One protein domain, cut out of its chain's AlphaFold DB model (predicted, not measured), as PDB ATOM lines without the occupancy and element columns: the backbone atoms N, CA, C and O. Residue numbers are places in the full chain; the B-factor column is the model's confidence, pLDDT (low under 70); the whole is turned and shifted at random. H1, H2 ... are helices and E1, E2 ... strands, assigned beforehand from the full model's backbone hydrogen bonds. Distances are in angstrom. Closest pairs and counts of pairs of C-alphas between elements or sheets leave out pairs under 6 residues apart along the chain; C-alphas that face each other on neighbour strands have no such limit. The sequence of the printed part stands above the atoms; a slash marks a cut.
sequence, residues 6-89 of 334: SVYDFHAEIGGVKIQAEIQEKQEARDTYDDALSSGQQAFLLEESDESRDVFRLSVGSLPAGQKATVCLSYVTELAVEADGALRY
ATOM      1  N   SER A   6     -18.825 -17.964   0.510       78.88
ATOM      2  CA  SER A   6     -18.961 -16.719   1.272       78.88
ATOM      3  C   SER A   6     -17.805 -15.775   0.968       78.88
ATOM      4  O   SER A   6     -16.638 -16.111   1.183       78.88
ATOM      5  N   VAL A   7     -18.126 -14.578   0.481       80.94
ATOM      6  CA  VAL A   7     -17.162 -13.486   0.296       80.94
ATOM      7  C   VAL A   7     -16.878 -12.844   1.651       80.94
ATOM      8  O   VAL A   7     -17.810 -12.495   2.369       80.94
ATOM      9  N   TYR A   8     -15.602 -12.686   2.002       76.94
ATOM     10  CA  TYR A   8     -15.200 -12.080   3.281       76.94
ATOM     11  C   TYR A   8     -14.252 -10.887   3.127       76.94
ATOM     12  O   TYR A   8     -14.056 -10.147   4.086       76.94
ATOM     13  N   ASP A   9     -13.660 -10.693   1.947       82.56
ATOM     14  CA  ASP A   9     -12.887  -9.493   1.641       82.56
ATOM     15  C   ASP A   9     -13.080  -9.103   0.178       82.56
ATOM     16  O   ASP A   9     -13.069  -9.941  -0.730       82.56
ATOM     17  N   PHE A  10     -13.236  -7.804  -0.039       88.69
ATOM     18  CA  PHE A  10     -13.234  -7.199  -1.354       88.69
ATOM     19  C   PHE A  10     -12.539  -5.847  -1.268       88.69
ATOM     20  O   PHE A  10     -12.828  -5.022  -0.397       88.69
ATOM     21  N   HIS A  11     -11.640  -5.605  -2.210       88.50
ATOM     22  CA  HIS A  11     -11.032  -4.299  -2.372       88.50
ATOM     23  C   HIS A  11     -10.685  -4.040  -3.831       88.50
ATOM     24  O   HIS A  11     -10.407  -4.957  -4.609       88.50
ATOM     25  N   ALA A  12     -10.664  -2.765  -4.184       88.75
ATOM     26  CA  ALA A  12     -10.230  -2.305  -5.487       88.75
ATOM     27  C   ALA A  12      -9.032  -1.370  -5.346       88.75
ATOM     28  O   ALA A  12      -8.849  -0.719  -4.322       88.75
ATOM     29  N   GLU A  13      -8.212  -1.288  -6.381       87.00
ATOM     30  CA  GLU A  13      -7.115  -0.341  -6.470       87.00
ATOM     31  C   GLU A  13      -7.209   0.422  -7.786       87.00
ATOM     32  O   GLU A  13      -7.165  -0.175  -8.864       87.00
ATOM     33  N   ILE A  14      -7.321   1.748  -7.702       86.06
ATOM     34  CA  ILE A  14      -7.261   2.644  -8.857       86.06
ATOM     35  C   ILE A  14      -6.174   3.682  -8.606       86.06
ATOM     36  O   ILE A  14      -6.168   4.358  -7.583       86.06
ATOM     37  N   GLY A  15      -5.264   3.854  -9.569       80.69
ATOM     38  CA  GLY A  15      -4.265   4.926  -9.500       80.69
ATOM     39  C   GLY A  15      -3.352   4.847  -8.269       80.69
ATOM     40  O   GLY A  15      -2.867   5.879  -7.817       80.69
ATOM     41  N   GLY A  16      -3.146   3.642  -7.722       78.50
ATOM     42  CA  GLY A  16      -2.370   3.403  -6.501       78.50
ATOM     43  C   GLY A  16      -3.145   3.608  -5.195       78.50
ATOM     44  O   GLY A  16      -2.568   3.461  -4.120       78.50
ATOM     45  N   VAL A  17      -4.435   3.954  -5.259       82.69
ATOM     46  CA  VAL A  17      -5.300   4.105  -4.084       82.69
ATOM     47  C   VAL A  17      -6.091   2.821  -3.880       82.69
ATOM     48  O   VAL A  17      -6.896   2.449  -4.734       82.69
ATOM     49  N   LYS A  18      -5.871   2.163  -2.736       86.38
ATOM     50  CA  LYS A  18      -6.653   1.003  -2.298       86.38
ATOM     51  C   LYS A  18      -7.959   1.474  -1.656       86.38
ATOM     52  O   LYS A  18      -7.939   2.242  -0.698       86.38
ATOM     53  N   ILE A  19      -9.073   0.977  -2.170       85.81
ATOM     54  CA  ILE A  19     -10.431   1.213  -1.693       85.81
ATOM     55  C   ILE A  19     -10.913  -0.095  -1.073       85.81
ATOM     56  O   ILE A  19     -11.083  -1.097  -1.770       85.81
ATOM     57  N   GLN A  20     -11.078  -0.092   0.246       88.81
ATOM     58  CA  GLN A  20     -11.596  -1.230   0.998       88.81
ATOM     59  C   GLN A  20     -13.126  -1.204   0.940       88.81
ATOM     60  O   GLN A  20     -13.706  -0.146   1.186       88.81
ATOM     61  N   ALA A  21     -13.782  -2.323   0.617       85.62
ATOM     62  CA  ALA A  21     -15.239  -2.356   0.704       85.62
ATOM     63  C   ALA A  21     -15.726  -2.457   2.143       85.62
ATOM     64  O   ALA A  21     -15.126  -3.120   2.990       85.62
ATOM     65  N   GLU A  22     -16.872  -1.831   2.357       86.19
ATOM     66  CA  GLU A  22     -17.678  -1.952   3.555       86.19
ATOM     67  C   GLU A  22     -18.897  -2.820   3.236       86.19
ATOM     68  O   GLU A  22     -19.537  -2.658   2.197       86.19
ATOM     69  N   ILE A  23     -19.190  -3.778   4.115       84.88
ATOM     70  CA  ILE A  23     -20.353  -4.652   3.966       84.88
ATOM     71  C   ILE A  23     -21.575  -3.883   4.458       84.88
ATOM     72  O   ILE A  23     -21.618  -3.466   5.612       84.88
ATOM     73  N   GLN A  24     -22.570  -3.739   3.590       86.38
ATOM     74  CA  GLN A  24     -23.816  -3.031   3.875       86.38
ATOM     75  C   GLN A  24     -25.024  -3.882   3.467       86.38
ATOM     76  O   GLN A  24     -24.885  -4.892   2.767       86.38
ATOM     77  N   GLU A  25     -26.216  -3.480   3.914       90.88
ATOM     78  CA  GLU A  25     -27.467  -4.030   3.387       90.88
ATOM     79  C   GLU A  25     -27.562  -3.732   1.880       90.88
ATOM     80  O   GLU A  25     -27.016  -2.746   1.390       90.88
ATOM     81  N   LYS A  26     -28.196  -4.614   1.105       87.38
ATOM     82  CA  LYS A  26     -28.119  -4.579  -0.360       87.38
ATOM     83  C   LYS A  26     -28.641  -3.276  -0.966       87.38
ATOM     84  O   LYS A  26     -28.039  -2.767  -1.911       87.38
ATOM     85  N   GLN A  27     -29.758  -2.759  -0.464       91.31
ATOM     86  CA  GLN A  27     -30.309  -1.498  -0.945       91.31
ATOM     87  C   GLN A  27     -29.442  -0.322  -0.489       91.31
ATOM     88  O   GLN A  27     -29.140   0.547  -1.299       91.31
ATOM     89  N   GLU A  28     -28.957  -0.346   0.752       93.06
ATOM     90  CA  GLU A  28     -28.042   0.675   1.282       93.06
ATOM     91  C   GLU A  28     -26.730   0.767   0.477       93.06
ATOM     92  O   GLU A  28     -26.273   1.862   0.144       93.06
ATOM     93  N   ALA A  29     -26.171  -0.377   0.070       92.69
ATOM     94  CA  ALA A  29     -24.981  -0.440  -0.778       92.69
ATOM     95  C   ALA A  29     -25.223   0.167  -2.171       92.69
ATOM     96  O   ALA A  29     -24.344   0.835  -2.723       92.69
ATOM     97  N   ARG A  30     -26.413  -0.060  -2.748       93.25
ATOM     98  CA  ARG A  30     -26.817   0.520  -4.040       93.25
ATOM     99  C   ARG A  30     -26.985   2.032  -3.939       93.25
ATOM    100  O   ARG A  30     -26.431   2.746  -4.770       93.25
ATOM    101  N   ASP A  31     -27.670   2.500  -2.902       93.94
ATOM    102  CA  ASP A  31     -27.890   3.927  -2.663       93.94
ATOM    103  C   ASP A  31     -26.543   4.647  -2.451       93.94
ATOM    104  O   ASP A  31     -26.261   5.652  -3.103       93.94
ATOM    105  N   THR A  32     -25.647   4.064  -1.642       93.19
ATOM    106  CA  THR A  32     -24.286   4.584  -1.417       93.19
ATOM    107  C   THR A  32     -23.475   4.661  -2.715       93.19
ATOM    108  O   THR A  32     -22.755   5.634  -2.953       93.19
ATOM    109  N   TYR A  33     -23.583   3.645  -3.576       92.88
ATOM    110  CA  TYR A  33     -22.907   3.623  -4.872       92.88
ATOM    111  C   TYR A  33     -23.437   4.714  -5.816       92.88
ATOM    112  O   TYR A  33     -22.640   5.454  -6.401       92.88
ATOM    113  N   ASP A  34     -24.756   4.860  -5.939       93.31
ATOM    114  CA  ASP A  34     -25.376   5.856  -6.820       93.31
ATOM    115  C   ASP A  34     -25.105   7.299  -6.352       93.31
ATOM    116  O   ASP A  34     -24.836   8.181  -7.182       93.31
ATOM    117  N   ASP A  35     -25.087   7.539  -5.039       93.81
ATOM    118  CA  ASP A  35     -24.712   8.825  -4.441       93.81
ATOM    119  C   ASP A  35     -23.245   9.180  -4.729       93.81
ATOM    120  O   ASP A  35     -22.928  10.326  -5.089       93.81
ATOM    121  N   ALA A  36     -22.344   8.195  -4.638       91.19
ATOM    122  CA  ALA A  36     -20.935   8.370  -4.976       91.19
ATOM    123  C   ALA A  36     -20.757   8.728  -6.461       91.19
ATOM    124  O   ALA A  36     -20.039   9.683  -6.787       91.19
ATOM    125  N   LEU A  37     -21.457   8.040  -7.371       91.50
ATOM    126  CA  LEU A  37     -21.410   8.354  -8.805       91.50
ATOM    127  C   LEU A  37     -21.996   9.722  -9.139       91.50
ATOM    128  O   LEU A  37     -21.399  10.472  -9.915       91.50
ATOM    129  N   SER A  38     -23.131  10.070  -8.539       91.81
ATOM    130  CA  SER A  38     -23.781  11.374  -8.726       91.81
ATOM    131  C   SER A  38     -22.905  12.522  -8.226       91.81
ATOM    132  O   SER A  38     -22.921  13.618  -8.789       91.81
ATOM    133  N   SER A  39     -22.076  12.246  -7.218       91.69
ATOM    134  CA  SER A  39     -21.073  13.168  -6.680       91.69
ATOM    135  C   SER A  39     -19.768  13.202  -7.494       91.69
ATOM    136  O   SER A  39     -18.834  13.916  -7.125       91.69
ATOM    137  N   GLY A  40     -19.677  12.447  -8.596       87.56
ATOM    138  CA  GLY A  40     -18.500  12.384  -9.465       87.56
ATOM    139  C   GLY A  40     -17.339  11.563  -8.898       87.56
ATOM    140  O   GLY A  40     -16.209  11.696  -9.373       87.56
ATOM    141  N   GLN A  41     -17.587  10.735  -7.881       87.00
ATOM    142  CA  GLN A  41     -16.571   9.877  -7.280       87.00
ATOM    143  C   GLN A  41     -16.386   8.580  -8.078       87.00
ATOM    144  O   GLN A  41     -17.237   8.162  -8.870       87.00
ATOM    145  N   GLN A  42     -15.237   7.943  -7.860       86.81
ATOM    146  CA  GLN A  42     -14.981   6.579  -8.310       86.81
ATOM    147  C   GLN A  42     -15.563   5.626  -7.278       86.81
ATOM    148  O   GLN A  42     -15.251   5.742  -6.094       86.81
ATOM    149  N   ALA A  43     -16.396   4.696  -7.726       88.75
ATOM    150  CA  ALA A  43     -17.096   3.783  -6.839       88.75
ATOM    151  C   ALA A  43     -17.064   2.359  -7.387       88.75
ATOM    152  O   ALA A  43     -17.020   2.134  -8.600       88.75
ATOM    153  N   PHE A  44     -17.096   1.401  -6.471       90.25
ATOM    154  CA  PHE A  44     -17.154  -0.021  -6.765       90.25
ATOM    155  C   PHE A  44     -18.284  -0.634  -5.964       90.25
ATOM    156  O   PHE A  44     -18.380  -0.397  -4.764       90.25
ATOM    157  N   LEU A  45     -19.098  -1.445  -6.625       89.12
ATOM    158  CA  LEU A  45     -20.159  -2.200  -5.978       89.12
ATOM    159  C   LEU A  45     -19.999  -3.667  -6.349       89.12
ATOM    160  O   LEU A  45     -20.021  -4.012  -7.530       89.12
ATOM    161  N   LEU A  46     -19.834  -4.516  -5.341       89.50
ATOM    162  CA  LEU A  46     -19.935  -5.961  -5.481       89.50
ATOM    163  C   LEU A  46     -21.239  -6.401  -4.817       89.50
ATOM    164  O   LEU A  46     -21.415  -6.195  -3.621       89.50
ATOM    165  N   GLU A  47     -22.135  -7.022  -5.575       87.12
ATOM    166  CA  GLU A  47     -23.403  -7.532  -5.052       87.12
ATOM    167  C   GLU A  47     -23.692  -8.946  -5.564       87.12
ATOM    168  O   GLU A  47     -23.362  -9.299  -6.699       87.12
ATOM    169  N   GLU A  48     -24.330  -9.765  -4.733       84.00
ATOM    170  CA  GLU A  48     -24.934 -11.022  -5.173       84.00
ATOM    171  C   GLU A  48     -26.126 -10.717  -6.092       84.00
ATOM    172  O   GLU A  48     -26.924  -9.811  -5.825       84.00
ATOM    173  N   SER A  49     -26.269 -11.451  -7.191       79.19
ATOM    174  CA  SER A  49     -27.381 -11.252  -8.117       79.19
ATOM    175  C   SER A  49     -28.719 -11.656  -7.490       79.19
ATOM    176  O   SER A  49     -28.846 -12.715  -6.886       79.19
ATOM    177  N   ASP A  50     -29.754 -10.841  -7.713       76.88
ATOM    178  CA  ASP A  50     -31.140 -11.170  -7.343       76.88
ATOM    179  C   ASP A  50     -31.685 -12.394  -8.104       76.88
ATOM    180  O   ASP A  50     -32.606 -13.066  -7.644       76.88
ATOM    181  N   GLU A  51     -31.120 -12.692  -9.278       72.81
ATOM    182  CA  GLU A  51     -31.597 -13.749 -10.177       72.81
ATOM    183  C   GLU A  51     -30.852 -15.079  -9.995       72.81
ATOM    184  O   GLU A  51     -31.307 -16.123 -10.468       72.81
ATOM    185  N   SER A  52     -29.664 -15.065  -9.388       70.56
ATOM    186  CA  SER A  52     -28.800 -16.244  -9.267       70.56
ATOM    187  C   SER A  52     -27.797 -16.057  -8.133       70.56
ATOM    188  O   SER A  52     -26.889 -15.239  -8.247       70.56
ATOM    189  N   ARG A  53     -27.923 -16.863  -7.075       71.44
ATOM    190  CA  ARG A  53     -27.076 -16.775  -5.872       71.44
ATOM    191  C   ARG A  53     -25.603 -17.077  -6.121       71.44
ATOM    192  O   ARG A  53     -24.712 -16.619  -5.425       71.44
ATOM    193  N   ASP A  54     -25.337 -17.826  -7.178       68.69
ATOM    194  CA  ASP A  54     -24.001 -18.229  -7.581       68.69
ATOM    195  C   ASP A  54     -23.322 -17.185  -8.503       68.69
ATOM    196  O   ASP A  54     -22.202 -17.388  -8.990       68.69
ATOM    197  N   VAL A  55     -23.965 -16.034  -8.737       76.12
ATOM    198  CA  VAL A  55     -23.443 -14.933  -9.555       76.12
ATOM    199  C   VAL A  55     -23.257 -13.688  -8.698       76.12
ATOM    200  O   VAL A  55     -24.220 -13.091  -8.230       76.12
ATOM    201  N   PHE A  56     -22.008 -13.241  -8.586       80.38
ATOM    202  CA  PHE A  56     -21.679 -11.919  -8.070       80.38
ATOM    203  C   PHE A  56     -21.476 -10.960  -9.236       80.38
ATOM    204  O   PHE A  56     -20.788 -11.278 -10.212       80.38
ATOM    205  N   ARG A  57     -22.079  -9.780  -9.132       81.75
ATOM    206  CA  ARG A  57     -21.914  -8.685 -10.078       81.75
ATOM    207  C   ARG A  57     -20.983  -7.650  -9.466       81.75
ATOM    208  O   ARG A  57     -21.224  -7.164  -8.368       81.75
ATOM    209  N   LEU A  58     -19.951  -7.297 -10.222       86.50
ATOM    210  CA  LEU A  58     -19.078  -6.173  -9.930       86.50
ATOM    211  C   LEU A  58     -19.400  -5.020 -10.882       86.50
ATOM    212  O   LEU A  58     -19.251  -5.160 -12.098       86.50
ATOM    213  N   SER A  59     -19.778  -3.880 -10.320       86.44
ATOM    214  CA  SER A  59     -19.957  -2.620 -11.036       86.44
ATOM    215  C   SER A  59     -18.776  -1.701 -10.740       86.44
ATOM    216  O   SER A  59     -18.455  -1.439  -9.582       86.44
ATOM    217  N   VAL A  60     -18.118  -1.227 -11.800       88.44
ATOM    218  CA  VAL A  60     -17.003  -0.275 -11.723       88.44
ATOM    219  C   VAL A  60     -17.478   1.067 -12.261       88.44
ATOM    220  O   VAL A  60     -17.786   1.191 -13.448       88.44
ATOM    221  N   GLY A  61     -17.530   2.067 -11.391       87.25
ATOM    222  CA  GLY A  61     -18.033   3.392 -11.706       87.25
ATOM    223  C   GLY A  61     -16.932   4.430 -11.893       87.25
ATOM    224  O   GLY A  61     -15.938   4.450 -11.165       87.25
ATOM    225  N   SER A  62     -17.126   5.315 -12.873       84.94
ATOM    226  CA  SER A  62     -16.255   6.471 -13.130       84.94
ATOM    227  C   SER A  62     -14.763   6.126 -13.302       84.94
ATOM    228  O   SER A  62     -13.900   6.849 -12.808       84.94
ATOM    229  N   LEU A  63     -14.436   5.036 -14.017       85.56
ATOM    230  CA  LEU A  63     -13.054   4.699 -14.397       85.56
ATOM    231  C   LEU A  63     -12.593   5.568 -15.597       85.56
ATOM    232  O   LEU A  63     -13.108   5.394 -16.704       85.56
ATOM    233  N   PRO A  64     -11.636   6.498 -15.428       82.75
ATOM    234  CA  PRO A  64     -11.122   7.379 -16.467       82.75
ATOM    235  C   PRO A  64     -10.412   6.628 -17.592       82.75
ATOM    236  O   PRO A  64      -9.804   5.574 -17.398       82.75
ATOM    237  N   ALA A  65     -10.411   7.244 -18.774       83.69
ATOM    238  CA  ALA A  65      -9.725   6.712 -19.944       83.69
ATOM    239  C   ALA A  65      -8.226   6.489 -19.669       83.69
ATOM    240  O   ALA A  65      -7.515   7.388 -19.223       83.69
ATOM    241  N   GLY A  66      -7.748   5.277 -19.959       82.12
ATOM    242  CA  GLY A  66      -6.347   4.885 -19.777       82.12
ATOM    243  C   GLY A  66      -5.954   4.527 -18.339       82.12
ATOM    244  O   GLY A  66      -4.834   4.056 -18.132       82.12
ATOM    245  N   GLN A  67      -6.846   4.698 -17.357       83.31
ATOM    246  CA  GLN A  67      -6.592   4.272 -15.983       83.31
ATOM    247  C   GLN A  67      -6.850   2.766 -15.825       83.31
ATOM    248  O   GLN A  67      -7.702   2.186 -16.497       83.31
ATOM    249  N   LYS A  68      -6.086   2.122 -14.940       84.31
ATOM    250  CA  LYS A  68      -6.237   0.701 -14.608       84.31
ATOM    251  C   LYS A  68      -6.876   0.565 -13.234       84.31
ATOM    252  O   LYS A  68      -6.480   1.274 -12.310       84.31
ATOM    253  N   ALA A  69      -7.823  -0.360 -13.133       84.62
ATOM    254  CA  ALA A  69      -8.382  -0.825 -11.877       84.62
ATOM    255  C   ALA A  69      -7.924  -2.266 -11.638       84.62
ATOM    256  O   ALA A  69      -8.076  -3.115 -12.519       84.62
ATOM    257  N   THR A  70      -7.378  -2.533 -10.460       87.19
ATOM    258  CA  THR A  70      -7.160  -3.892  -9.956       87.19
ATOM    259  C   THR A  70      -8.278  -4.204  -8.982       87.19
ATOM    260  O   THR A  70      -8.609  -3.367  -8.150       87.19
ATOM    261  N   VAL A  71      -8.870  -5.388  -9.077       85.56
ATOM    262  CA  VAL A  71      -9.940  -5.795  -8.168       85.56
ATOM    263  C   VAL A  71      -9.584  -7.135  -7.559       85.56
ATOM    264  O   VAL A  71      -9.217  -8.067  -8.274       85.56
ATOM    265  N   CYS A  72      -9.690  -7.212  -6.240       86.44
ATOM    266  CA  CYS A  72      -9.369  -8.387  -5.457       86.44
ATOM    267  C   CYS A  72     -10.622  -8.846  -4.717       86.44
ATOM    268  O   CYS A  72     -11.259  -8.069  -4.006       86.44
ATOM    269  N   LEU A  73     -10.947 -10.123  -4.885       83.31
ATOM    270  CA  LEU A  73     -12.063 -10.788  -4.232       83.31
ATOM    271  C   LEU A  73     -11.524 -11.987  -3.461       83.31
ATOM    272  O   LEU A  73     -10.923 -12.879  -4.065       83.31
ATOM    273  N   SER A  74     -11.780 -12.030  -2.158       83.81
ATOM    274  CA  SER A  74     -11.449 -13.173  -1.312       83.81
ATOM    275  C   SER A  74     -12.727 -13.826  -0.809       83.81
ATOM    276  O   SER A  74     -13.633 -13.169  -0.289       83.81
ATOM    277  N   TYR A  75     -12.794 -15.141  -0.959       80.88
ATOM    278  CA  TYR A  75     -13.944 -15.928  -0.552       80.88
ATOM    279  C   TYR A  75     -13.507 -17.271   0.016       80.88
ATOM    280  O   TYR A  75     -12.394 -17.742  -0.231       80.88
ATOM    281  N   VAL A  76     -14.394 -17.874   0.792       80.81
ATOM    282  CA  VAL A  76     -14.269 -19.237   1.302       80.81
ATOM    283  C   VAL A  76     -15.416 -20.067   0.739       80.81
ATOM    284  O   VAL A  76     -16.514 -19.552   0.554       80.81
ATOM    285  N   THR A  77     -15.168 -21.333   0.424       80.00
ATOM    286  CA  THR A  77     -16.196 -22.272  -0.036       80.00
ATOM    287  C   THR A  77     -15.902 -23.650   0.529       80.00
ATOM    288  O   THR A  77     -14.733 -24.021   0.688       80.00
ATOM    289  N   GLU A  78     -16.947 -24.406   0.845       80.25
ATOM    290  CA  GLU A  78     -16.809 -25.824   1.164       80.25
ATOM    291  C   GLU A  78     -16.567 -26.616  -0.133       80.25
ATOM    292  O   GLU A  78     -17.137 -26.295  -1.171       80.25
ATOM    293  N   LEU A  79     -15.686 -27.624  -0.097       82.81
ATOM    294  CA  LEU A  79     -15.370 -28.453  -1.266       82.81
ATOM    295  C   LEU A  79     -16.141 -29.773  -1.213       82.81
ATOM    296  O   LEU A  79     -16.058 -30.503  -0.223       82.81
ATOM    297  N   ALA A  80     -16.821 -30.122  -2.306       77.50
ATOM    298  CA  ALA A  80     -17.542 -31.387  -2.416       77.50
ATOM    299  C   ALA A  80     -16.587 -32.600  -2.389       77.50
ATOM    300  O   ALA A  80     -15.519 -32.587  -3.013       77.50
ATOM    301  N   VAL A  81     -17.002 -33.667  -1.692       75.44
ATOM    302  CA  VAL A  81     -16.292 -34.955  -1.629       75.44
ATOM    303  C   VAL A  81     -16.901 -35.930  -2.640       75.44
ATOM    304  O   VAL A  81     -18.092 -36.235  -2.590       75.44
ATOM    305  N   GLU A  82     -16.078 -36.452  -3.543       74.00
ATOM    306  CA  GLU A  82     -16.484 -37.418  -4.566       74.00
ATOM    307  C   GLU A  82     -16.577 -38.855  -4.024       74.00
ATOM    308  O   GLU A  82     -16.069 -39.183  -2.951       74.00
ATOM    309  N   ALA A  83     -17.197 -39.756  -4.799       60.34
ATOM    310  CA  ALA A  83     -17.396 -41.158  -4.409       60.34
ATOM    311  C   ALA A  83     -16.087 -41.939  -4.157       60.34
ATOM    312  O   ALA A  83     -16.097 -42.942  -3.444       60.34
ATOM    313  N   ASP A  84     -14.966 -41.491  -4.729       61.59
ATOM    314  CA  ASP A  84     -13.620 -42.040  -4.515       61.59
ATOM    315  C   ASP A  84     -12.840 -41.333  -3.385       61.59
ATOM    316  O   ASP A  84     -11.698 -41.700  -3.099       61.59
ATOM    317  N   GLY A  85     -13.461 -40.360  -2.712       62.25
ATOM    318  CA  GLY A  85     -12.882 -39.592  -1.612       62.25
ATOM    319  C   GLY A  85     -12.072 -38.365  -2.037       62.25
ATOM    320  O   GLY A  85     -11.432 -37.755  -1.180       62.25
ATOM    321  N   ALA A  86     -12.071 -37.992  -3.321       72.38
ATOM    322  CA  ALA A  86     -11.405 -36.778  -3.790       72.38
ATOM    323  C   ALA A  86     -12.187 -35.504  -3.423       72.38
ATOM    324  O   ALA A  86     -13.415 -35.492  -3.464       72.38
ATOM    325  N   LEU A  87     -11.471 -34.414  -3.125       77.88
ATOM    326  CA  LEU A  87     -12.054 -33.071  -3.034       77.88
ATOM    327  C   LEU A  87     -12.094 -32.439  -4.427       77.88
ATOM    328  O   LEU A  87     -11.074 -32.426  -5.126       77.88
ATOM    329  N   ARG A  88     -13.250 -31.900  -4.828       82.00
ATOM    330  CA  ARG A  88     -13.416 -31.193  -6.105       82.00
ATOM    331  C   ARG A  88     -13.538 -29.690  -5.871       82.00
ATOM    332  O   ARG A  88     -14.392 -29.249  -5.116       82.00
ATOM    333  N   TYR A  89     -12.710 -28.921  -6.574       81.94
ATOM    334  CA  TYR A  89     -12.840 -27.471  -6.711       81.94
ATOM    335  C   TYR A  89     -13.152 -27.132  -8.171       81.94
ATOM    336  O   TYR A  89     -12.458 -27.613  -9.073       81.94
TER     337      TYR A  89
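Overview. This is residues 6 to 89 of the 334 residues of the protein "von Willebrand factor A domain-containing protein 5A" of Acipenser ruthenus (UniProt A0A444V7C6). A small three-strand sheet and a two-strand hairpin face each other as a loose sandwich, and one helix, H1, packs on the other side of the hairpin, mainly over its strand E3. From the end of E5 a thin arm, residues 77 to 89, reaches far out from this body and folds back on itself, and this arm makes much of the length. The printed part has 84 residues with one named helix and five named strands, in the order E1, E2, H1, E3, E4, E5; the sheets, E2 E1 E5 and E3 E4, are each antiparallel throughout. The class is mixed, helices and strands, with helices holding 13 and strands 33 of the 46 residues in named elements. The whole is loose, with a radius of gyration of the C-alphas of 16.2 A, and elongated, spanning 55 by 28 by 19 A along its three main axes.

Along the chain. E1, the longest strand by residues, runs from Ser 6 to Ile 14 and is 24.8 A from first to last C-alpha; C-alpha 6 stands at (-18.961, -16.719, 1.272). After a tight link of 2 residues comes E2, residues 17 to 20, 9.7 A. H1, residues 26 to 38, follows by a tight link of 5 residues; it begins with C-alpha 26 at (-28.119, -4.579, -0.360) and is 18.5 A long. E3, residues 43 to 48, is 16.8 A long, and E4, residues 56 to 61, is 16.2 A long. The last named strand, E5, covers residues 69 to 76 over 23.4 A and ends with C-alpha 76 at (-14.269, -19.237, 1.302). Residues 77 to 89 hold no named element.

Arrangement. In the larger sheet, E1 is the inner strand and E2 and E5 are the edge strands. E1 and E2 form a hairpin, antiparallel at 160 degrees between their directions, with N 19 and O 12 within hydrogen-bond range at 2.7 A. E1 and E5 are antiparallel at 168 degrees, and their pairs within hydrogen-bond range include N 6 and O 76 at 2.8 A and N 70 and O 13 at 2.9 A. E3 and E4 form the second hairpin, antiparallel at 166 degrees, with N 57 and O 47 within hydrogen-bond range at 2.8 A. The two sheets make the sandwich, two sheets face to face: 20 pairs of C-alphas are within 10 A, the best planes of the facing parts are 8 degrees apart, and the strands of the one stand at 23 degrees to those of the other. Between E1 and E3 the closest C-alphas are those of Ala 12 and Phe 44, 7.4 A apart. E3 and E5 are apart. H1 comes closest to E3 at Tyr 33 and Ala 43, whose C-alphas are 6.1 A apart; to E4 its closest C-alphas are those of Leu 37 and Gly 61, at 6.7 A. H1 is not on the sheet E2 E1 E5. In H1 every O i to N i+4 pair is within hydrogen-bond range.

Size, cuts and confidence. The two C-alphas farthest apart, those of Ser 39 and Asp 84, are 55.8 A from each other. The C-alphas of residues 77 to 89 lie 16 to 35 A from the mean of all C-alphas, and there residues 80 to 81 pair with residues 87 to 88, antiparallel. The printed part has no cut, and no link between named elements is long; E3 to E4 and E4 to E5 are short, with 7 residues each. The mean pLDDT of the printed part is 83.7, and the model's confidence is under 70 at residue 54 and residues 83 to 85.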